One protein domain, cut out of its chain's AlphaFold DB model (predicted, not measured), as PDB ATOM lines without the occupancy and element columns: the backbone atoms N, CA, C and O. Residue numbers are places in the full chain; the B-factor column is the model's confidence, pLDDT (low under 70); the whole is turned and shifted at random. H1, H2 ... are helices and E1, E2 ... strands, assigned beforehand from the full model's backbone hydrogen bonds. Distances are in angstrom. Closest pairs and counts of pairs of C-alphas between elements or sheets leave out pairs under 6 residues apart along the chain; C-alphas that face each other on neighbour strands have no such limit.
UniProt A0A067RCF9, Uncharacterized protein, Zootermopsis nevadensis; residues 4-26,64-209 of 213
ATOM      1  N   LEU A   4     128.043  55.848   9.109       94.31
ATOM      2  CA  LEU A   4     127.962  54.447   9.500       94.31
ATOM      3  C   LEU A   4     126.952  54.197  10.640       94.31
ATOM      4  O   LEU A   4     126.146  53.276  10.488       94.31
ATOM      5  N   PRO A   5     126.908  54.982  11.740       95.69
ATOM      6  CA  PRO A   5     125.827  54.903  12.725       95.69
ATOM      7  C   PRO A   5     124.430  55.045  12.116       95.69
ATOM      8  O   PRO A   5     123.541  54.265  12.448       95.69
ATOM      9  N   VAL A   6     124.250  55.984  11.180       95.06
ATOM     10  CA  VAL A   6     122.965  56.198  10.495       95.06
ATOM     11  C   VAL A   6     122.597  54.987   9.643       95.06
ATOM     12  O   VAL A   6     121.475  54.498   9.724       95.06
ATOM     13  N   ALA A   7     123.542  54.463   8.861       96.44
ATOM     14  CA  ALA A   7     123.311  53.280   8.040       96.44
ATOM     15  C   ALA A   7     122.943  52.057   8.892       96.44
ATOM     16  O   ALA A   7     122.026  51.321   8.532       96.44
ATOM     17  N   ARG A   8     123.606  51.861  10.044       96.62
ATOM     18  CA  ARG A   8     123.246  50.800  10.996       96.62
ATOM     19  C   ARG A   8     121.845  50.997  11.561       96.62
ATOM     20  O   ARG A   8     121.103  50.028  11.606       96.62
ATOM     21  N   ALA A   9     121.484  52.218  11.948       96.62
ATOM     22  CA  ALA A   9     120.155  52.524  12.471       96.62
ATOM     23  C   ALA A   9     119.060  52.229  11.433       96.62
ATOM     24  O   ALA A   9     118.114  51.513  11.731       96.62
ATOM     25  N   ILE A  10     119.237  52.683  10.185       97.12
ATOM     26  CA  ILE A  10     118.305  52.401   9.077       97.12
ATOM     27  C   ILE A  10     118.200  50.895   8.800       97.12
ATOM     28  O   ILE A  10     117.122  50.396   8.484       97.12
ATOM     29  N   ALA A  11     119.303  50.150   8.901       97.38
ATOM     30  CA  ALA A  11     119.317  48.707   8.652       97.38
ATOM     31  C   ALA A  11     118.551  47.882   9.704       97.38
ATOM     32  O   ALA A  11     118.276  46.710   9.455       97.38
ATOM     33  N   LEU A  12     118.215  48.467  10.861       96.38
ATOM     34  CA  LEU A  12     117.382  47.824  11.882       96.38
ATOM     35  C   LEU A  12     115.880  47.949  11.588       96.38
ATOM     36  O   LEU A  12     115.089  47.213  12.174       96.38
ATOM     37  N   GLU A  13     115.487  48.847  10.682       97.38
ATOM     38  CA  GLU A  13     114.084  49.165  10.428       97.38
ATOM     39  C   GLU A  13     113.495  48.391   9.237       97.38
ATOM     40  O   GLU A  13     114.214  48.021   8.303       97.38
ATOM     41  N   PRO A  14     112.167  48.180   9.195       95.44
ATOM     42  CA  PRO A  14     111.493  47.641   8.021       95.44
ATOM     43  C   PRO A  14     111.550  48.618   6.841       95.44
ATOM     44  O   PRO A  14     111.051  49.742   6.909       95.44
ATOM     45  N   TRP A  15     112.105  48.180   5.713       96.94
ATOM     46  CA  TRP A  15     112.229  49.038   4.535       96.94
ATOM     47  C   TRP A  15     110.965  49.017   3.687       96.94
ATOM     48  O   TRP A  15     110.615  48.014   3.064       96.94
ATOM     49  N   ASN A  16     110.307  50.166   3.607       96.56
ATOM     50  CA  ASN A  16     109.223  50.414   2.668       96.56
ATOM     51  C   ASN A  16     109.202  51.901   2.267       96.56
ATOM     52  O   ASN A  16     109.950  52.728   2.794       96.56
ATOM     53  N   ARG A  17     108.357  52.251   1.293       97.00
ATOM     54  CA  ARG A  17     108.244  53.632   0.797       97.00
ATOM     55  C   ARG A  17     107.828  54.612   1.897       97.00
ATOM     56  O   ARG A  17     108.334  55.729   1.919       97.00
ATOM     57  N   GLU A  18     106.909  54.202   2.763       95.56
ATOM     58  CA  GLU A  18     106.394  55.025   3.855       95.56
ATOM     59  C   GLU A  18     107.502  55.367   4.852       95.56
ATOM     60  O   GLU A  18     107.731  56.543   5.100       95.56
ATOM     61  N   TYR A  19     108.280  54.380   5.298       95.56
ATOM     62  CA  TYR A  19     109.445  54.565   6.160       95.56
ATOM     63  C   TYR A  19     110.415  55.614   5.601       95.56
ATOM     64  O   TYR A  19     110.768  56.568   6.292       95.56
ATOM     65  N   PHE A  20     110.805  55.505   4.326       96.06
ATOM     66  CA  PHE A  20     111.730  56.473   3.726       96.06
ATOM     67  C   PHE A  20     111.115  57.862   3.515       96.06
ATOM     68  O   PHE A  20     111.855  58.847   3.486       96.06
ATOM     69  N   ASN A  21     109.795  57.972   3.354       95.00
ATOM     70  CA  ASN A  21     109.114  59.267   3.331       95.00
ATOM     71  C   ASN A  21     109.111  59.891   4.732       95.00
ATOM     72  O   ASN A  21     109.547  61.030   4.888       95.00
ATOM     73  N   THR A  22     108.735  59.117   5.751       93.50
ATOM     74  CA  THR A  22     108.768  59.524   7.159       93.50
ATOM     75  C   THR A  22     110.166  59.968   7.574       93.50
ATOM     76  O   THR A  22     110.317  61.043   8.141       93.50
ATOM     77  N   LEU A  23     111.206  59.208   7.220       93.56
ATOM     78  CA  LEU A  23     112.597  59.546   7.522       93.56
ATOM     79  C   LEU A  23     113.021  60.897   6.920       93.56
ATOM     80  O   LEU A  23     113.730  61.661   7.569       93.56
ATOM     81  N   LYS A  24     112.577  61.217   5.695       92.38
ATOM     82  CA  LYS A  24     112.853  62.517   5.055       92.38
ATOM     83  C   LYS A  24     112.121  63.662   5.749       92.38
ATOM     84  O   LYS A  24     112.696  64.731   5.930       92.38
ATOM     85  N   GLU A  25     110.864  63.447   6.122       91.06
ATOM     86  CA  GLU A  25     110.037  64.447   6.806       91.06
ATOM     87  C   GLU A  25     110.469  64.673   8.260       91.06
ATOM     88  O   GLU A  25     110.295  65.765   8.795       91.06
ATOM     89  N   PHE A  26     111.074  63.662   8.888       89.31
ATOM     90  CA  PHE A  26     111.620  63.715  10.244       89.31
ATOM     91  C   PHE A  26     112.978  64.429  10.322       89.31
ATOM     92  O   PHE A  26     113.708  64.286  11.298       89.31
ATOM     93  N   ARG A  64     109.495  67.312  15.265       85.25
ATOM     94  CA  ARG A  64     110.212  67.048  16.519       85.25
ATOM     95  C   ARG A  64     109.281  67.288  17.703       85.25
ATOM     96  O   ARG A  64     109.304  68.359  18.291       85.25
ATOM     97  N   GLU A  65     108.538  66.253  18.067       89.44
ATOM     98  CA  GLU A  65     107.648  66.272  19.224       89.44
ATOM     99  C   GLU A  65     108.148  65.332  20.313       89.44
ATOM    100  O   GLU A  65     108.659  64.245  20.020       89.44
ATOM    101  N   TRP A  66     107.978  65.731  21.575       92.44
ATOM    102  CA  TRP A  66     108.353  64.911  22.733       92.44
ATOM    103  C   TRP A  66     107.661  63.548  22.711       92.44
ATOM    104  O   TRP A  66     108.231  62.549  23.136       92.44
ATOM    105  N   CYS A  67     106.463  63.481  22.125       91.69
ATOM    106  CA  CYS A  67     105.699  62.252  21.988       91.69
ATOM    107  C   CYS A  67     106.309  61.200  21.050       91.69
ATOM    108  O   CYS A  67     105.945  60.024  21.149       91.69
ATOM    109  N   ASN A  68     107.222  61.609  20.165       92.06
ATOM    110  CA  ASN A  68     107.858  60.725  19.190       92.06
ATOM    111  C   ASN A  68     109.005  59.913  19.798       92.06
ATOM    112  O   ASN A  68     109.377  58.873  19.250       92.06
ATOM    113  N   PHE A  69     109.574  60.379  20.910       94.00
ATOM    114  CA  PHE A  69     110.621  59.660  21.617       94.00
ATOM    115  C   PHE A  69     110.006  58.524  22.425       94.00
ATOM    116  O   PHE A  69     109.005  58.691  23.116       94.00
ATOM    117  N   HIS A  70     110.589  57.336  22.309       95.00
ATOM    118  CA  HIS A  70     110.307  56.271  23.263       95.00
ATOM    119  C   HIS A  70     111.210  56.408  24.485       95.00
ATOM    120  O   HIS A  70     110.756  56.218  25.617       95.00
ATOM    121  N   ARG A  71     112.492  56.685  24.217       95.69
ATOM    122  CA  ARG A  71     113.534  56.893  25.213       95.69
ATOM    123  C   ARG A  71     114.835  57.370  24.578       95.69
ATOM    124  O   ARG A  71     115.140  57.017  23.432       95.69
ATOM    125  N   TYR A  72     115.687  58.011  25.365       96.69
ATOM    126  CA  TYR A  72     117.091  58.217  25.015       96.69
ATOM    127  C   TYR A  72     118.002  58.282  26.240       96.69
ATOM    128  O   TYR A  72     117.544  58.373  27.378       96.69
ATOM    129  N   ALA A  73     119.305  58.224  25.981       97.75
ATOM    130  CA  ALA A  73     120.350  58.515  26.949       97.75
ATOM    131  C   ALA A  73     121.423  59.381  26.282       97.75
ATOM    132  O   ALA A  73     122.005  58.958  25.278       97.75
ATOM    133  N   LEU A  74     121.684  60.564  26.834       97.44
ATOM    134  CA  LEU A  74     122.707  61.506  26.378       97.44
ATOM    135  C   LEU A  74     123.777  61.642  27.457       97.44
ATOM    136  O   LEU A  74     123.450  61.726  28.637       97.44
ATOM    137  N   HIS A  75     125.047  61.679  27.067       98.19
ATOM    138  CA  HIS A  75     126.156  61.919  27.991       98.19
ATOM    139  C   HIS A  75     126.980  63.096  27.497       98.19
ATOM    140  O   HIS A  75     127.514  63.051  26.388       98.19
ATOM    141  N   PHE A  76     127.120  64.106  28.349       97.81
ATOM    142  CA  PHE A  76     127.957  65.277  28.125       97.81
ATOM    143  C   PHE A  76     129.143  65.195  29.079       97.81
ATOM    144  O   PHE A  76     128.965  65.270  30.293       97.81
ATOM    145  N   ILE A  77     130.349  65.004  28.549       98.38
ATOM    146  CA  ILE A  77     131.533  64.668  29.344       98.38
ATOM    147  C   ILE A  77     132.646  65.668  29.049       98.38
ATOM    148  O   ILE A  77     133.023  65.862  27.894       98.38
ATOM    149  N   THR A  78     133.222  66.252  30.097       98.31
ATOM    150  CA  THR A  78     134.493  66.987  30.063       98.31
ATOM    151  C   THR A  78     135.540  66.201  30.844       98.31
ATOM    152  O   THR A  78     135.278  65.789  31.972       98.31
ATOM    153  N   LEU A  79     136.711  65.972  30.249       98.44
ATOM    154  CA  LEU A  79     137.833  65.265  30.872       98.44
ATOM    155  C   LEU A  79     138.927  66.239  31.322       98.44
ATOM    156  O   LEU A  79     139.131  67.285  30.707       98.44
ATOM    157  N   GLU A  80     139.694  65.855  32.343       98.06
ATOM    158  CA  GLU A  80     140.807  66.657  32.885       98.06
ATOM    159  C   GLU A  80     141.886  66.997  31.848       98.06
ATOM    160  O   GLU A  80     142.523  68.045  31.927       98.06
ATOM    161  N   ASN A  81     142.079  66.134  30.848       97.62
ATOM    162  CA  ASN A  81     143.027  66.377  29.762       97.62
ATOM    163  C   ASN A  81     142.501  67.357  28.692       97.62
ATOM    164  O   ASN A  81     143.170  67.558  27.683       97.62
ATOM    165  N   GLY A  82     141.308  67.931  28.876       96.75
ATOM    166  CA  GLY A  82     140.683  68.882  27.957       96.75
ATOM    167  C   GLY A  82     139.829  68.252  26.854       96.75
ATOM    168  O   GLY A  82     139.184  68.984  26.105       96.75
ATOM    169  N   ALA A  83     139.776  66.919  26.749       98.06
ATOM    170  CA  ALA A  83     138.856  66.266  25.824       98.06
ATOM    171  C   ALA A  83     137.395  66.458  26.257       98.06
ATOM    172  O   ALA A  83     137.079  66.509  27.448       98.06
ATOM    173  N   ARG A  84     136.493  66.535  25.276       98.06
ATOM    174  CA  ARG A  84     135.054  66.730  25.501       98.06
ATOM    175  C   ARG A  84     134.253  65.789  24.618       98.06
ATOM    176  O   ARG A  84     134.536  65.698  23.429       98.06
ATOM    177  N   ILE A  85     133.290  65.070  25.183       98.31
ATOM    178  CA  ILE A  85     132.605  63.956  24.517       98.31
ATOM    179  C   ILE A  85     131.101  64.118  24.680       98.31
ATOM    180  O   ILE A  85     130.603  64.174  25.798       98.31
ATOM    181  N   ASN A  86     130.376  64.154  23.567       97.44
ATOM    182  CA  ASN A  86     128.945  63.876  23.536       97.44
ATOM    183  C   ASN A  86     128.762  62.431  23.055       97.44
ATOM    184  O   ASN A  86     129.218  62.113  21.957       97.44
ATOM    185  N   ALA A  87     128.150  61.567  23.867       97.56
ATOM    186  CA  ALA A  87     127.877  60.177  23.507       97.56
ATOM    187  C   ALA A  87     126.445  59.781  23.857       97.56
ATOM    188  O   ALA A  87     126.053  59.768  25.027       97.56
ATOM    189  N   SER A  88     125.679  59.426  22.829       96.38
ATOM    190  CA  SER A  88     124.224  59.416  22.922       96.38
ATOM    191  C   SER A  88     123.608  58.238  22.172       96.38
ATOM    192  O   SER A  88     124.097  57.828  21.116       96.38
ATOM    193  N   VAL A  89     122.517  57.687  22.705       97.44
ATOM    194  CA  VAL A  89     121.692  56.682  22.022       97.44
ATOM    195  C   VAL A  89     120.226  57.061  22.151       97.44
ATOM    196  O   VAL A  89     119.742  57.315  23.252       97.44
ATOM    197  N   VAL A  90     119.516  57.072  21.026       96.06
ATOM    198  CA  VAL A  90     118.124  57.519  20.935       96.06
ATOM    199  C   VAL A  90     117.255  56.417  20.336       96.06
ATOM    200  O   VAL A  90     117.661  55.744  19.388       96.06
ATOM    201  N   CYS A  91     116.048  56.256  20.876       96.19
ATOM    202  CA  CYS A  91     114.968  55.461  20.311       96.19
ATOM    203  C   CYS A  91     113.788  56.382  19.972       96.19
ATOM    204  O   CYS A  91     113.088  56.887  20.854       96.19
ATOM    205  N   VAL A  92     113.563  56.584  18.676       94.94
ATOM    206  CA  VAL A  92     112.383  57.246  18.113       94.94
ATOM    207  C   VAL A  92     111.696  56.223  17.209       94.94
ATOM    208  O   VAL A  92     112.040  56.152  16.030       94.94
ATOM    209  N   PRO A  93     110.739  55.419  17.707       92.31
ATOM    210  CA  PRO A  93     110.188  54.278  16.965       92.31
ATOM    211  C   PRO A  93     109.606  54.615  15.587       92.31
ATOM    212  O   PRO A  93     109.480  53.738  14.742       92.31
ATOM    213  N   LEU A  94     109.271  55.886  15.347       90.69
ATOM    214  CA  LEU A  94     108.830  56.377  14.045       90.69
ATOM    215  C   LEU A  94     109.902  56.243  12.943       90.69
ATOM    216  O   LEU A  94     109.552  56.088  11.774       90.69
ATOM    217  N   VAL A  95     111.191  56.341  13.287       94.12
ATOM    218  CA  VAL A  95     112.300  56.363  12.310       94.12
ATOM    219  C   VAL A  95     113.521  55.531  12.700       94.12
ATOM    220  O   VAL A  95     114.238  55.075  11.813       94.12
ATOM    221  N   PHE A  96     113.771  55.349  13.997       95.81
ATOM    222  CA  PHE A  96     114.939  54.668  14.541       95.81
ATOM    223  C   PHE A  96     114.595  53.984  15.867       95.81
ATOM    224  O   PHE A  96     114.486  54.634  16.908       95.81
ATOM    225  N   SER A  97     114.522  52.659  15.866       95.69
ATOM    226  CA  SER A  97     114.516  51.830  17.076       95.69
ATOM    227  C   SER A  97     115.796  52.015  17.899       95.69
ATOM    228  O   SER A  97     115.771  51.925  19.127       95.69
ATOM    229  N   ARG A  98     116.912  52.329  17.229       96.25
ATOM    230  CA  ARG A  98     118.196  52.679  17.840       96.25
ATOM    231  C   ARG A  98     119.025  53.544  16.899       96.25
ATOM    232  O   ARG A  98     119.411  53.093  15.825       96.25
ATOM    233  N   LEU A  99     119.401  54.734  17.354       96.50
ATOM    234  CA  LEU A  99     120.370  55.598  16.687       96.50
ATOM    235  C   LEU A  99     121.480  55.999  17.660       96.50
ATOM    236  O   LEU A  99     121.210  56.528  18.733       96.50
ATOM    237  N   GLU A 100     122.727  55.744  17.270       97.25
ATOM    238  CA  GLU A 100     123.926  56.165  18.001       97.25
ATOM    239  C   GLU A 100     124.374  57.532  17.479       97.25
ATOM    240  O   GLU A 100     124.509  57.727  16.269       97.25
ATOM    241  N   LEU A 101     124.602  58.476  18.390       95.12
ATOM    242  CA  LEU A 101     124.877  59.878  18.096       95.12
ATOM    243  C   LEU A 101     126.046  60.394  18.930       95.12
ATOM    244  O   LEU A 101     126.337  59.877  20.010       95.12
ATOM    245  N   GLY A 102     126.679  61.452  18.427       95.94
ATOM    246  CA  GLY A 102     127.645  62.233  19.184       95.94
ATOM    247  C   GLY A 102     128.984  62.430  18.483       95.94
ATOM    248  O   GLY A 102     129.174  62.116  17.300       95.94
ATOM    249  N   TYR A 103     129.916  62.998  19.231       97.25
ATOM    250  CA  TYR A 103     131.245  63.381  18.776       97.25
ATOM    251  C   TYR A 103     132.193  63.553  19.965       97.25
ATOM    252  O   TYR A 103     131.776  63.651  21.118       97.25
ATOM    253  N   MET A 104     133.484  63.643  19.671       97.75
ATOM    254  CA  MET A 104     134.535  63.930  20.635       97.75
ATOM    255  C   MET A 104     135.450  65.030  20.102       97.75
ATOM    256  O   MET A 104     135.970  64.928  18.992       97.75
ATOM    257  N   TYR A 105     135.690  66.049  20.921       97.56
ATOM    258  CA  TYR A 105     136.881  66.879  20.819       97.56
ATOM    259  C   TYR A 105     138.026  66.157  21.531       97.56
ATOM    260  O   TYR A 105     137.946  65.886  22.733       97.56
ATOM    261  N   LYS A 106     139.086  65.828  20.794       97.00
ATOM    262  CA  LYS A 106     140.351  65.354  21.365       97.00
ATOM    263  C   LYS A 106     141.035  66.495  22.147       97.00
ATOM    264  O   LYS A 106     140.691  67.659  21.938       97.00
ATOM    265  N   PRO A 107     142.011  66.193  23.026       96.62
ATOM    266  CA  PRO A 107     142.739  67.213  23.795       96.62
ATOM    267  C   PRO A 107     143.391  68.312  22.948       96.62
ATOM    268  O   PRO A 107     143.529  69.445  23.395       96.62
ATOM    269  N   ASP A 108     143.776  67.984  21.714       96.38
ATOM    270  CA  ASP A 108     144.359  68.920  20.747       96.38
ATOM    271  C   ASP A 108     143.311  69.784  20.013       96.38
ATOM    272  O   ASP A 108     143.664  70.593  19.157       96.38
ATOM    273  N   GLY A 109     142.025  69.625  20.340       95.00
ATOM    274  CA  GLY A 109     140.901  70.314  19.708       95.00
ATOM    275  C   GLY A 109     140.348  69.620  18.460       95.00
ATOM    276  O   GLY A 109     139.347  70.085  17.914       95.00
ATOM    277  N   THR A 110     140.935  68.506  18.012       97.06
ATOM    278  CA  THR A 110     140.443  67.762  16.844       97.06
ATOM    279  C   THR A 110     139.045  67.212  17.111       97.06
ATOM    280  O   THR A 110     138.840  66.459  18.063       97.06
ATOM    281  N   LEU A 111     138.084  67.538  16.244       97.12
ATOM    282  CA  LEU A 111     136.718  67.023  16.310       97.12
ATOM    283  C   LEU A 111     136.588  65.731  15.498       97.12
ATOM    284  O   LEU A 111     136.819  65.724  14.289       97.12
ATOM    285  N   VAL A 112     136.159  64.651  16.147       97.62
ATOM    286  CA  VAL A 112     135.857  63.365  15.508       97.62
ATOM    287  C   VAL A 112     134.437  62.914  15.848       97.62
ATOM    288  O   VAL A 112     134.009  63.055  16.993       97.62
ATOM    289  N   PRO A 113     133.667  62.371  14.891       97.56
ATOM    290  CA  PRO A 113     132.336  61.861  15.186       97.56
ATOM    291  C   PRO A 113     132.410  60.516  15.918       97.56
ATOM    292  O   PRO A 113     133.371  59.756  15.749       97.56
ATOM    293  N   ILE A 114     131.365  60.191  16.681       97.75
ATOM    294  CA  ILE A 114     131.166  58.822  17.160       97.75
ATOM    295  C   ILE A 114     130.802  57.930  15.974       97.75
ATOM    296  O   ILE A 114     129.923  58.242  15.175       97.75
ATOM    297  N   GLN A 115     131.501  56.807  15.879       97.81
ATOM    298  CA  GLN A 115     131.377  55.808  14.822       97.81
ATOM    299  C   GLN A 115     130.610  54.572  15.292       97.81
ATOM    300  O   GLN A 115     130.133  53.803  14.455       97.81
ATOM    301  N   TRP A 116     130.515  54.357  16.609       97.75
ATOM    302  CA  TRP A 116     129.830  53.235  17.253       97.75
ATOM    303  C   TRP A 116     129.695  53.453  18.766       97.75
ATOM    304  O   TRP A 116     130.568  54.079  19.363       97.75
ATOM    305  N   CYS A 117     128.645  52.911  19.386       98.00
ATOM    306  CA  CYS A 117     128.445  52.913  20.839       98.00
ATOM    307  C   CYS A 117     127.695  51.645  21.290       98.00
ATOM    308  O   CYS A 117     126.655  51.325  20.718       98.00
ATOM    309  N   ASP A 118     128.164  50.931  22.323       97.38
ATOM    310  CA  ASP A 118     127.448  49.767  22.891       97.38
ATOM    311  C   ASP A 118     126.539  50.086  24.078       97.38
ATOM    312  O   ASP A 118     126.030  49.159  24.715       97.38
ATOM    313  N   LEU A 119     126.267  51.365  24.349       97.31
ATOM    314  CA  LEU A 119     125.258  51.728  25.331       97.31
ATOM    315  C   LEU A 119     123.904  51.160  24.888       97.31
ATOM    316  O   LEU A 119     123.285  51.608  23.919       97.31
ATOM    317  N   LYS A 120     123.467  50.110  25.573       94.06
ATOM    318  CA  LYS A 120     122.238  49.374  25.280       94.06
ATOM    319  C   LYS A 120     121.130  49.875  26.175       94.06
ATOM    320  O   LYS A 120     121.154  49.603  27.375       94.06
ATOM    321  N   LEU A 121     120.192  50.607  25.587       93.44
ATOM    322  CA  LEU A 121     119.057  51.191  26.286       93.44
ATOM    323  C   LEU A 121     118.262  50.096  27.015       93.44
ATOM    324  O   LEU A 121     118.019  50.207  28.213       93.44
ATOM    325  N   GLU A 122     117.988  48.969  26.369       90.62
ATOM    326  CA  GLU A 122     117.243  47.846  26.950       90.62
ATOM    327  C   GLU A 122     117.932  47.206  28.170       90.62
ATOM    328  O   GLU A 122     117.292  46.571  29.003       90.62
ATOM    329  N   ARG A 123     119.253  47.386  28.300       90.75
ATOM    330  CA  ARG A 123     120.031  46.914  29.458       90.75
ATOM    331  C   ARG A 123     120.201  47.984  30.528       90.75
ATOM    332  O   ARG A 123     120.371  47.649  31.695       90.75
ATOM    333  N   HIS A 124     120.165  49.253  30.135       90.31
ATOM    334  CA  HIS A 124     120.387  50.389  31.017       90.31
ATOM    335  C   HIS A 124     119.083  51.159  31.182       90.31
ATOM    336  O   HIS A 124     118.678  51.936  30.325       90.31
ATOM    337  N   GLY A 125     118.410  50.923  32.302       85.19
ATOM    338  CA  GLY A 125     117.285  51.739  32.736       85.19
ATOM    339  C   GLY A 125     115.968  51.548  31.990       85.19
ATOM    340  O   GLY A 125     115.130  52.432  32.085       85.19
ATOM    341  N   GLU A 126     115.746  50.412  31.315       83.50
ATOM    342  CA  GLU A 126     114.461  50.052  30.670       83.50
ATOM    343  C   GLU A 126     113.246  50.216  31.597       83.50
ATOM    344  O   GLU A 126     112.191  50.669  31.171       83.50
ATOM    345  N   ASN A 127     113.410  49.970  32.897       86.88
ATOM    346  CA  ASN A 127     112.332  50.079  33.889       86.88
ATOM    347  C   ASN A 127     111.971  51.531  34.273       86.88
ATOM    348  O   ASN A 127     111.443  51.767  35.360       86.88
ATOM    349  N   GLY A 128     112.326  52.522  33.451       90.06
ATOM    350  CA  GLY A 128     112.135  53.939  33.765       90.06
ATOM    351  C   GLY A 128     113.058  54.458  34.873       90.06
ATOM    352  O   GLY A 128     112.803  55.513  35.453       90.06
ATOM    353  N   ARG A 129     114.115  53.723  35.214       93.06
ATOM    354  CA  ARG A 129     115.063  54.110  36.265       93.06
ATOM    355  C   ARG A 129     116.483  53.981  35.733       93.06
ATOM    356  O   ARG A 129     116.951  52.848  35.613       93.06
ATOM    357  N   PRO A 130     117.149  55.088  35.391       94.69
ATOM    358  CA  PRO A 130     118.513  55.039  34.901       94.69
ATOM    359  C   PRO A 130     119.454  54.481  35.978       94.69
ATOM    360  O   PRO A 130     119.231  54.697  37.174       94.69
ATOM    361  N   PRO A 131     120.473  53.704  35.582       95.25
ATOM    362  CA  PRO A 131     121.483  53.227  36.514       95.25
ATOM    363  C   PRO A 131     122.329  54.396  37.032       95.25
ATOM    364  O   PRO A 131     122.620  55.336  36.300       95.25
ATOM    365  N   LEU A 132     122.765  54.304  38.289       96.81
ATOM    366  CA  LEU A 132     123.634  55.313  38.907       96.81
ATOM    367  C   LEU A 132     125.126  54.985  38.753       96.81
ATOM    368  O   LEU A 132     125.957  55.883  38.819       96.81
ATOM    369  N   ASP A 133     125.460  53.710  38.546       97.62
ATOM    370  CA  ASP A 133     126.817  53.212  38.313       97.62
ATOM    371  C   ASP A 133     126.772  52.211  37.157       97.62
ATOM    372  O   ASP A 133     126.076  51.192  37.222       97.62
ATOM    373  N   TYR A 134     127.424  52.558  36.052       97.94
ATOM    374  CA  TYR A 134     127.424  51.762  34.832       97.94
ATOM    375  C   TYR A 134     128.605  52.126  33.941       97.94
ATOM    376  O   TYR A 134     129.334  53.093  34.165       97.94
ATOM    377  N   SER A 135     128.802  51.334  32.890       98.25
ATOM    378  CA  SER A 135     129.804  51.640  31.882       98.25
ATOM    379  C   SER A 135     129.375  51.184  30.498       98.25
ATOM    380  O   SER A 135     128.547  50.285  30.351       98.25
ATOM    381  N   PHE A 136     129.953  51.816  29.489       98.56
ATOM    382  CA  PHE A 136     129.766  51.475  28.087       98.56
ATOM    383  C   PHE A 136     131.027  51.832  27.301       98.56
ATOM    384  O   PHE A 136     131.943  52.481  27.807       98.56
ATOM    385  N   PHE A 137     131.085  51.405  26.054       98.62
ATOM    386  CA  PHE A 137     132.130  51.739  25.114       98.62
ATOM    387  C   PHE A 137     131.572  52.528  23.939       98.62
ATOM    388  O   PHE A 137     130.478  52.259  23.444       98.62
ATOM    389  N   PHE A 138     132.386  53.437  23.417       98.56
ATOM    390  CA  PHE A 138     132.162  54.039  22.108       98.56
ATOM    391  C   PHE A 138     133.441  54.009  21.276       98.56
ATOM    392  O   PHE A 138     134.532  53.766  21.791       98.56
ATOM    393  N   GLN A 139     133.305  54.231  19.974       98.44
ATOM    394  CA  GLN A 139     134.423  54.383  19.054       98.44
ATOM    395  C   GLN A 139     134.352  55.751  18.381       98.44
ATOM    396  O   GLN A 139     133.289  56.140  17.900       98.44
ATOM    397  N   ALA A 140     135.474  56.462  18.322       98.00
ATOM    398  CA  ALA A 140     135.603  57.724  17.602       98.00
ATOM    399  C   ALA A 140     137.032  57.870  17.068       98.00
ATOM    400  O   ALA A 140     137.990  57.465  17.721       98.00
ATOM    401  N   GLY A 141     137.193  58.412  15.857       96.00
ATOM    402  CA  GLY A 141     138.519  58.581  15.250       96.00
ATOM    403  C   GLY A 141     139.337  57.284  15.132       96.00
ATOM    404  O   GLY A 141     140.559  57.342  15.220       96.00
ATOM    405  N   GLY A 142     138.680  56.125  14.979       95.75
ATOM    406  CA  GLY A 142     139.337  54.813  14.901       95.75
ATOM    407  C   GLY A 142     139.769  54.203  16.243       95.75
ATOM    408  O   GLY A 142     140.279  53.087  16.255       95.75
ATOM    409  N   GLU A 143     139.539  54.885  17.365       97.44
ATOM    410  CA  GLU A 143     139.901  54.424  18.709       97.44
ATOM    411  C   GLU A 143     138.657  54.057  19.522       97.44
ATOM    412  O   GLU A 143     137.611  54.698  19.397       97.44
ATOM    413  N   LYS A 144     138.774  53.031  20.374       98.44
ATOM    414  CA  LYS A 144     137.716  52.599  21.293       98.44
ATOM    415  C   LYS A 144     137.960  53.178  22.690       98.44
ATOM    416  O   LYS A 144     139.063  53.080  23.223       98.44
ATOM    417  N   TYR A 145     136.910  53.718  23.294       98.75
ATOM    418  CA  TYR A 145     136.934  54.363  24.602       98.75
ATOM    419  C   TYR A 145     135.972  53.653  25.549       98.75
ATOM    420  O   TYR A 145     134.831  53.388  25.175       98.75
ATOM    421  N   HIS A 146     136.430  53.333  26.757       98.81
ATOM    422  CA  HIS A 146     135.615  52.820  27.857       98.81
ATOM    423  C   HIS A 146     135.181  53.982  28.735       98.81
ATOM    424  O   HIS A 146     136.035  54.686  29.265       98.81
ATOM    425  N   VAL A 147     133.876  54.177  28.881       98.81
ATOM    426  CA  VAL A 147     133.265  55.205  29.719       98.81
ATOM    427  C   VAL A 147     132.687  54.538  30.952       98.81
ATOM    428  O   VAL A 147     131.828  53.670  30.835       98.81
ATOM    429  N   GLN A 148     133.120  54.971  32.125       98.81
ATOM    430  CA  GLN A 148     132.523  54.635  33.411       98.81
ATOM    431  C   GLN A 148     131.769  55.857  33.920       98.81
ATOM    432  O   GLN A 148     132.295  56.971  33.850       98.81
ATOM    433  N   VAL A 149     130.553  55.654  34.412       98.62
ATOM    434  CA  VAL A 149     129.651  56.717  34.854       98.62
ATOM    435  C   VAL A 149     129.266  56.475  36.303       98.62
ATOM    436  O   VAL A 149     128.844  55.376  36.651       98.62
ATOM    437  N   ASN A 150     129.374  57.513  37.128       98.62
ATOM    438  CA  ASN A 150     128.862  57.535  38.489       98.62
ATOM    439  C   ASN A 150     128.005  58.794  38.691       98.62
ATOM    440  O   ASN A 150     128.529  59.908  38.730       98.62
ATOM    441  N   ALA A 151     126.687  58.622  38.778       97.75
ATOM    442  CA  ALA A 151     125.746  59.702  39.053       97.75
ATOM    443  C   ALA A 151     125.858  60.145  40.522       97.75
ATOM    444  O   ALA A 151     125.817  59.319  41.432       97.75
ATOM    445  N   ILE A 152     125.994  61.452  40.742       97.50
ATOM    446  CA  ILE A 152     126.173  62.069  42.064       97.50
ATOM    447  C   ILE A 152     124.861  62.688  42.542       97.50
ATOM    448  O   ILE A 152     124.441  62.481  43.676       97.50
ATOM    449  N   GLU A 153     124.212  63.447  41.662       96.56
ATOM    450  CA  GLU A 153     122.959  64.142  41.941       96.56
ATOM    451  C   GLU A 153     121.994  63.914  40.788       96.56
ATOM    452  O   GLU A 153     122.412  63.680  39.654       96.56
ATOM    453  N   SER A 154     120.698  63.933  41.088       96.69
ATOM    454  CA  SER A 154     119.645  63.659  40.115       96.69
ATOM    455  C   SER A 154     118.493  64.628  40.290       96.69
ATOM    456  O   SER A 154     118.082  64.896  41.419       96.69
ATOM    457  N   THR A 155     117.934  65.083  39.180       97.25
ATOM    458  CA  THR A 155     116.649  65.777  39.156       97.25
ATOM    459  C   THR A 155     115.726  65.111  38.147       97.25
ATOM    460  O   THR A 155     116.185  64.520  37.170       97.25
ATOM    461  N   GLU A 156     114.426  65.184  38.402       97.31
ATOM    462  CA  GLU A 156     113.388  64.642  37.533       97.31
ATOM    463  C   GLU A 156     112.393  65.745  37.188       97.31
ATOM    464  O   GLU A 156     111.949  66.497  38.059       97.31
ATOM    465  N   PHE A 157     112.033  65.832  35.912       96.44
ATOM    466  CA  PHE A 157     111.030  66.768  35.424       96.44
ATOM    467  C   PHE A 157     110.354  66.242  34.158       96.44
ATOM    468  O   PHE A 157     110.771  65.248  33.564       96.44
ATOM    469  N   PHE A 158     109.276  66.908  33.751       95.69
ATOM    470  CA  PHE A 158     108.503  66.545  32.570       95.69
ATOM    471  C   PHE A 158     108.598  67.630  31.505       95.69
ATOM    472  O   PHE A 158     108.587  68.822  31.813       95.69
ATOM    473  N   MET A 159     108.674  67.192  30.253       93.62
ATOM    474  CA  MET A 159     108.764  68.025  29.062       93.62
ATOM    475  C   MET A 159     107.609  67.720  28.110       93.62
ATOM    476  O   MET A 159     107.083  66.606  28.076       93.62
ATOM    477  N   GLY A 160     107.245  68.732  27.325       90.88
ATOM    478  CA  GLY A 160     106.095  68.694  26.429       90.88
ATOM    479  C   GLY A 160     104.809  69.190  27.089       90.88
ATOM    480  O   GLY A 160     104.725  69.356  28.311       90.88
ATOM    481  N   TRP A 161     103.829  69.538  26.257       87.88
ATOM    482  CA  TRP A 161     102.629  70.231  26.712       87.88
ATOM    483  C   TRP A 161     101.750  69.336  27.596       87.88
ATOM    484  O   TRP A 161     101.274  69.791  28.642       87.88
ATOM    485  N   GLU A 162     101.585  68.068  27.213       90.88
ATOM    486  CA  GLU A 162     100.855  67.051  27.979       90.88
ATOM    487  C   GLU A 162     101.797  66.160  28.813       90.88
ATOM    488  O   GLU A 162     101.406  65.071  29.235       90.88
ATOM    489  N   TRP A 163     103.022  66.631  29.086       94.31
ATOM    490  CA  TRP A 163     104.057  65.910  29.840       94.31
ATOM    491  C   TRP A 163     104.421  64.571  29.194       94.31
ATOM    492  O   TRP A 163     104.480  63.531  29.837       94.31
ATOM    493  N   GLU A 164     104.654  64.599  27.891       94.88
ATOM    494  CA  GLU A 164     104.922  63.444  27.043       94.88
ATOM    495  C   GLU A 164     106.271  62.781  27.305       94.88
ATOM    496  O   GLU A 164     106.412  61.587  27.031       94.88
ATOM    497  N   ALA A 165     107.241  63.547  27.805       96.00
ATOM    498  CA  ALA A 165     108.592  63.096  28.097       96.00
ATOM    499  C   ALA A 165     108.903  63.300  29.578       96.00
ATOM    500  O   ALA A 165     108.701  64.380  30.132       96.00
ATOM    501  N   ARG A 166     109.420  62.258  30.220       97.38
ATOM    502  CA  ARG A 166     109.932  62.299  31.588       97.38
ATOM    503  C   ARG A 166     111.447  62.249  31.534       97.38
ATOM    504  O   ARG A 166     112.010  61.247  31.092       97.38
ATOM    505  N   ILE A 167     112.076  63.323  31.985       97.69
ATOM    506  CA  ILE A 167     113.519  63.519  31.948       97.69
ATOM    507  C   ILE A 167     114.089  63.292  33.340       97.69
ATOM    508  O   ILE A 167     113.578  63.822  34.327       97.69
ATOM    509  N   ILE A 168     115.159  62.509  33.406       98.12
ATOM    510  CA  ILE A 168     116.019  62.388  34.574       98.12
ATOM    511  C   ILE A 168     117.397  62.902  34.174       98.12
ATOM    512  O   ILE A 168     118.087  62.284  33.363       98.12
ATOM    513  N   GLU A 169     117.798  64.022  34.762       97.44
ATOM    514  CA  GLU A 169     119.138  64.575  34.594       97.44
ATOM    515  C   GLU A 169     120.016  64.173  35.772       97.44
ATOM    516  O   GLU A 169     119.698  64.450  36.932       97.44
ATOM    517  N   HIS A 170     121.147  63.545  35.467       97.44
ATOM    518  CA  HIS A 170     122.196  63.238  36.423       97.44
ATOM    519  C   HIS A 170     123.366  64.193  36.259       97.44
ATOM    520  O   HIS A 170     123.953  64.257  35.183       97.44
ATOM    521  N   MET A 171     123.794  64.829  37.347       97.62
ATOM    522  CA  MET A 171     125.174  65.304  37.449       97.62
ATOM    523  C   MET A 171     126.060  64.105  37.771       97.62
ATOM    524  O   MET A 171     125.771  63.360  38.709       97.62
ATOM    525  N   ALA A 172     127.128  63.895  37.004       98.06
ATOM    526  CA  ALA A 172     127.910  62.665  37.068       98.06
ATOM    527  C   ALA A 172     129.426  62.901  37.052       98.06
ATOM    528  O   ALA A 172     129.942  63.839  36.433       98.06
ATOM    529  N   ARG A 173     130.154  61.996  37.718       98.56
ATOM    530  CA  ARG A 173     131.581  61.766  37.473       98.56
ATOM    531  C   ARG A 173     131.745  60.735  36.375       98.56
ATOM    532  O   ARG A 173     131.025  59.739  36.321       98.56
ATOM    533  N   PHE A 174     132.751  60.969  35.547       98.75
ATOM    534  CA  PHE A 174     133.123  60.073  34.470       98.75
ATOM    535  C   PHE A 174     134.560  59.608  34.641       98.75
ATOM    536  O   PHE A 174     135.405  60.313  35.192       98.75
ATOM    537  N   THR A 175     134.852  58.417  34.139       98.81
ATOM    538  CA  THR A 175     136.219  57.986  33.853       98.81
ATOM    539  C   THR A 175     136.246  57.426  32.442       98.81
ATOM    540  O   THR A 175     135.481  56.516  32.132       98.81
ATOM    541  N   VAL A 176     137.092  57.985  31.577       98.75
ATOM    542  CA  VAL A 176     137.222  57.551  30.184       98.75
ATOM    543  C   VAL A 176     138.641  57.071  29.940       98.75
ATOM    544  O   VAL A 176     139.577  57.865  29.989       98.75
ATOM    545  N   ASN A 177     138.815  55.765  29.717       98.25
ATOM    546  CA  ASN A 177     140.136  55.121  29.629       98.25
ATOM    547  C   ASN A 177     141.077  55.510  30.796       98.25
ATOM    548  O   ASN A 177     142.262  55.764  30.595       98.25
ATOM    549  N   GLY A 178     140.537  55.596  32.017       98.25
ATOM    550  CA  GLY A 178     141.283  55.985  33.220       98.25
ATOM    551  C   GLY A 178     141.429  57.496  33.449       98.25
ATOM    552  O   GLY A 178     141.938  57.890  34.494       98.25
ATOM    553  N   ILE A 179     140.969  58.347  32.526       98.75
ATOM    554  CA  ILE A 179     141.012  59.808  32.671       98.75
ATOM    555  C   ILE A 179     139.732  60.288  33.345       98.75
ATOM    556  O   ILE A 179     138.634  60.010  32.862       98.75
ATOM    557  N   VAL A 180     139.874  61.016  34.448       98.75
ATOM    558  CA  VAL A 180     138.745  61.531  35.225       98.75
ATOM    559  C   VAL A 180     138.050  62.671  34.477       98.75
ATOM    560  O   VAL A 180     138.671  63.450  33.750       98.75
ATOM    561  N   GLY A 181     136.736  62.756  34.659       98.31
ATOM    562  CA  GLY A 181     135.901  63.797  34.092       98.31
ATOM    563  C   GLY A 181     134.630  64.076  34.883       98.31
ATOM    564  O   GLY A 181     134.327  63.447  35.903       98.31
ATOM    565  N   TRP A 182     133.877  65.050  34.393       98.19
ATOM    566  CA  TRP A 182     132.609  65.507  34.949       98.19
ATOM    567  C   TRP A 182     131.657  65.924  33.835       98.19
ATOM    568  O   TRP A 182     132.067  66.181  32.700       98.19
ATOM    569  N   GLY A 183     130.380  66.011  34.177       97.44
ATOM    570  CA  GLY A 183     129.353  66.541  33.299       97.44
ATOM    571  C   GLY A 183     127.992  65.991  33.682       97.44
ATOM    572  O   GLY A 183     127.723  65.797  34.869       97.44
ATOM    573  N   ALA A 184     127.160  65.721  32.682       97.56
ATOM    574  CA  ALA A 184     125.797  65.270  32.901       97.56
ATOM    575  C   ALA A 184     125.435  64.052  32.048       97.56
ATOM    576  O   ALA A 184     125.969  63.859  30.953       97.56
ATOM    577  N   ALA A 185     124.518  63.238  32.565       97.81
ATOM    578  CA  ALA A 185     123.833  62.200  31.813       97.81
ATOM    579  C   ALA A 185     122.325  62.465  31.859       97.81
ATOM    580  O   ALA A 185     121.739  62.501  32.937       97.81
ATOM    581  N   GLU A 186     121.706  62.653  30.701       97.75
ATOM    582  CA  GLU A 186     120.270  62.890  30.575       97.75
ATOM    583  C   GLU A 186     119.587  61.626  30.061       97.75
ATOM    584  O   GLU A 186     119.985  61.061  29.040       97.75
ATOM    585  N   TRP A 187     118.553  61.190  30.768       98.00
ATOM    586  CA  TRP A 187     117.752  60.030  30.414       98.00
ATOM    587  C   TRP A 187     116.310  60.449  30.202       98.00
ATOM    588  O   TRP A 187     115.687  61.014  31.097       98.00
ATOM    589  N   GLU A 188     115.759  60.115  29.045       97.31
ATOM    590  CA  GLU A 188     114.358  60.367  28.731       97.31
ATOM    591  C   GLU A 188     113.582  59.068  28.622       97.31
ATOM    592  O   GLU A 188     114.084  58.038  28.158       97.31
ATOM    593  N   TYR A 189     112.335  59.156  29.065       97.00
ATOM    594  CA  TYR A 189     111.354  58.099  28.987       97.00
ATOM    595  C   TYR A 189     110.013  58.662  28.550       97.00
ATOM    596  O   TYR A 189     109.496  59.598  29.172       97.00
ATOM    597  N   ARG A 190     109.385  57.987  27.587       95.19
ATOM    598  CA  ARG A 190     108.008  58.264  27.195       95.19
ATOM    599  C   ARG A 190     107.084  58.196  28.409       95.19
ATOM    600  O   ARG A 190     106.973  57.158  29.065       95.19
ATOM    601  N   HIS A 191     106.374  59.283  28.675       95.31
ATOM    602  CA  HIS A 191     105.366  59.351  29.721       95.31
ATOM    603  C   HIS A 191     103.954  59.303  29.126       95.31
ATOM    604  O   HIS A 191     103.610  60.042  28.208       95.31
ATOM    605  N   LEU A 192     103.137  58.389  29.656       92.88
ATOM    606  CA  LEU A 192     101.760  58.132  29.220       92.88
ATOM    607  C   LEU A 192     100.703  58.530  30.265       92.88
ATOM    608  O   LEU A 192      99.523  58.254  30.075       92.88
ATOM    609  N   GLY A 193     101.114  59.122  31.390       91.44
ATOM    610  CA  GLY A 193     100.198  59.508  32.472       91.44
ATOM    611  C   GLY A 193      99.495  60.844  32.240       91.44
ATOM    612  O   GLY A 193      98.476  61.099  32.878       91.44
ATOM    613  N   GLY A 194     100.002  61.653  31.305       89.88
ATOM    614  CA  GLY A 194      99.454  62.960  30.966       89.88
ATOM    615  C   GLY A 194      99.747  64.031  32.016       89.88
ATOM    616  O   GLY A 194     100.150  63.756  33.151       89.88
ATOM    617  N   ARG A 195      99.507  65.285  31.636       91.19
ATOM    618  CA  ARG A 195      99.646  66.429  32.535       91.19
ATOM    619  C   ARG A 195      98.479  66.470  33.539       91.19
ATOM    620  O   ARG A 195      97.319  66.372  33.132       91.19
ATOM    621  N   PRO A 196      98.730  66.658  34.851       91.50
ATOM    622  CA  PRO A 196      97.664  66.702  35.848       91.50
ATOM    623  C   PRO A 196      96.633  67.805  35.571       91.50
ATOM    624  O   PRO A 196      96.989  68.963  35.341       91.50
ATOM    625  N   SER A 197      95.345  67.471  35.691       89.25
ATOM    626  CA  SER A 197      94.234  68.399  35.423       89.25
ATOM    627  C   SER A 197      94.279  69.665  36.283       89.25
ATOM    628  O   SER A 197      93.946  70.742  35.800       89.25
ATOM    629  N   ALA A 198      94.751  69.563  37.530       90.69
ATOM    630  CA  ALA A 198      94.933  70.708  38.421       90.69
ATOM    631  C   ALA A 198      95.935  71.744  37.876       90.69
ATOM    632  O   ALA A 198      95.772  72.934  38.122       90.69
ATOM    633  N   ILE A 199      96.942  71.299  37.116       86.94
ATOM    634  CA  ILE A 199      97.944  72.170  36.488       86.94
ATOM    635  C   ILE A 199      97.422  72.725  35.154       86.94
ATOM    636  O   ILE A 199      97.730  73.858  34.798       86.94
ATOM    637  N   ALA A 200      96.625  71.948  34.417       84.62
ATOM    638  CA  ALA A 200      95.990  72.399  33.176       84.62
ATOM    639  C   ALA A 200      94.852  73.411  33.424       84.62
ATOM    640  O   ALA A 200      94.614  74.303  32.616       84.62
ATOM    641  N   ALA A 201      94.156  73.319  34.563       86.38
ATOM    642  CA  ALA A 201      93.048  74.212  34.913       86.38
ATOM    643  C   ALA A 201      93.467  75.686  35.068       86.38
ATOM    644  O   ALA A 201      92.628  76.577  34.944       86.38
ATOM    645  N   SER A 202      94.751  75.944  35.332       88.06
ATOM    646  CA  SER A 202      95.326  77.289  35.422       88.06
ATOM    647  C   SER A 202      95.921  77.802  34.107       88.06
ATOM    648  O   SER A 202      96.536  78.868  34.104       88.06
ATOM    649  N   ASP A 203      95.787  77.059  33.004       87.69
ATOM    650  CA  ASP A 203      96.370  77.475  31.735       87.69
ATOM    651  C   ASP A 203      95.718  78.761  31.203       87.69
ATOM    652  O   ASP A 203      94.491  78.917  31.251       87.69
ATOM    653  N   PRO A 204      96.511  79.692  30.642       88.75
ATOM    654  CA  PRO A 204      95.957  80.865  29.987       88.75
ATOM    655  C   PRO A 204      94.970  80.469  28.872       88.75
ATOM    656  O   PRO A 204      95.285  79.567  28.088       88.75
ATOM    657  N   PRO A 205      93.828  81.166  28.707       87.31
ATOM    658  CA  PRO A 205      92.803  80.787  27.729       87.31
ATOM    659  C   PRO A 205      93.313  80.637  26.289       87.31
ATOM    660  O   PRO A 205      92.832  79.786  25.548       87.31
ATOM    661  N   TYR A 206      94.329  81.413  25.892       85.00
ATOM    662  CA  TYR A 206      94.887  81.356  24.535       85.00
ATOM    663  C   TYR A 206      95.541  80.004  24.199       85.00
ATOM    664  O   TYR A 206      95.697  79.667  23.027       85.00
ATOM    665  N   THR A 207      95.904  79.209  25.207       83.06
ATOM    666  CA  THR A 207      96.547  77.897  25.033       83.06
ATOM    667  C   THR A 207      95.562  76.801  24.610       83.06
ATOM    668  O   THR A 207      95.965  75.703  24.236       83.06
ATOM    669  N   GLN A 208      94.257  77.086  24.598       74.81
ATOM    670  CA  GLN A 208      93.243  76.176  24.058       74.81
ATOM    671  C   GLN A 208      93.319  76.041  22.529       74.81
ATOM    672  O   GLN A 208      92.782  75.087  21.973       74.81
ATOM    673  N   HIS A 209      93.976  76.989  21.853       75.56
ATOM    674  CA  HIS A 209      94.010  77.083  20.391       75.56
ATOM    675  C   HIS A 209      95.415  76.949  19.794       75.56
ATOM    676  O   HIS A 209      95.568  77.043  18.577       75.56
TER     677      HIS A 209
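This is residues 4 to 26 and 64 to 209 of the 213 residues of an uncharacterized protein of Zootermopsis nevadensis (UniProt A0A067RCF9). The model is a closed barrel of eight antiparallel strands, E1 to E8 in chain order round the ring, with E8 back beside E1; E6, E7 and E8 bend as they run. One short helix, H1, packs along its outside over E3, H2 is off the barrel, and near the last printed residues a tail with H3 and H4 reaches away, where residues 201 to 206 stick out. The 169 printed residues include two named helices, eight strands and two more helices, in that order, and the class is mixed, helices and strands. The whole is compact, with a radius of gyration of the C-alphas of 17.9 A and spans of 53 by 43 by 29 A.

Find C-alpha 71 at (113.534, 56.893, 25.213), where E1, residues 71 to 79, begins its 26.3 A. Next come E2, residues 84 to 92, 25.7 A; E3, residues 96 to 105, 25.9 A; E4, residues 111 to 117, 17.0 A; and E5, residues 133 to 140, 22.9 A. E6, residues 143 to 159, is the longest strand at 35.5 A; E7, residues 165 to 176, measures 29.2 A, and E8, residues 179 to 190, 33.5 A. Before the barrel, H1, residues 4 to 11, starts at C-alpha 4 (127.962, 54.447, 9.500) and spans 10.4 A; H2, residues 17 to 25, spans 12.5 A. After it look for H3, residues 197 to 200, 4.9 A, and H4, residues 205 to 208, 5.9 A, ending at C-alpha 208 (93.243, 76.176, 24.058).

E1 to E8 form a meander, each strand the antiparallel neighbour of the one before. Check the closure at N 74 and O 186, 2.8 A apart, between E1 and E8. In the hairpin of E4 and E5, N 115 and O 139 are 2.8 A apart; E4 pairs staggered, with E3 over residues 111 to 113 and with E5 over 114 to 117. E6 bends by 94 degrees at residue 156. H1 is on the barrel, outside it, over E3 and along the strands at 2 degrees on the local plane; its height over the sheet is 7.4 A, and its closest C-alphas to E3 are Ala 9 and Leu 99, 5.2 A. H2, H3 and H4 are not on the barrel, and H1 and H2 are apart. Every O i to N i+4 pair is within hydrogen-bond range in H1 and H2; H3 and H4 are too short for such a pair.

The C-alphas farthest apart, of Gly 142 and Pro 205, are 54.8 A apart. Residues 27 to 63 are not printed; C-alphas 26 and 64 are 7.2 A apart across that cut. The link from E4 to E5, residues 118 to 132, is long. Mean pLDDT of the printed part is 95.0, and no printed residue is under 70.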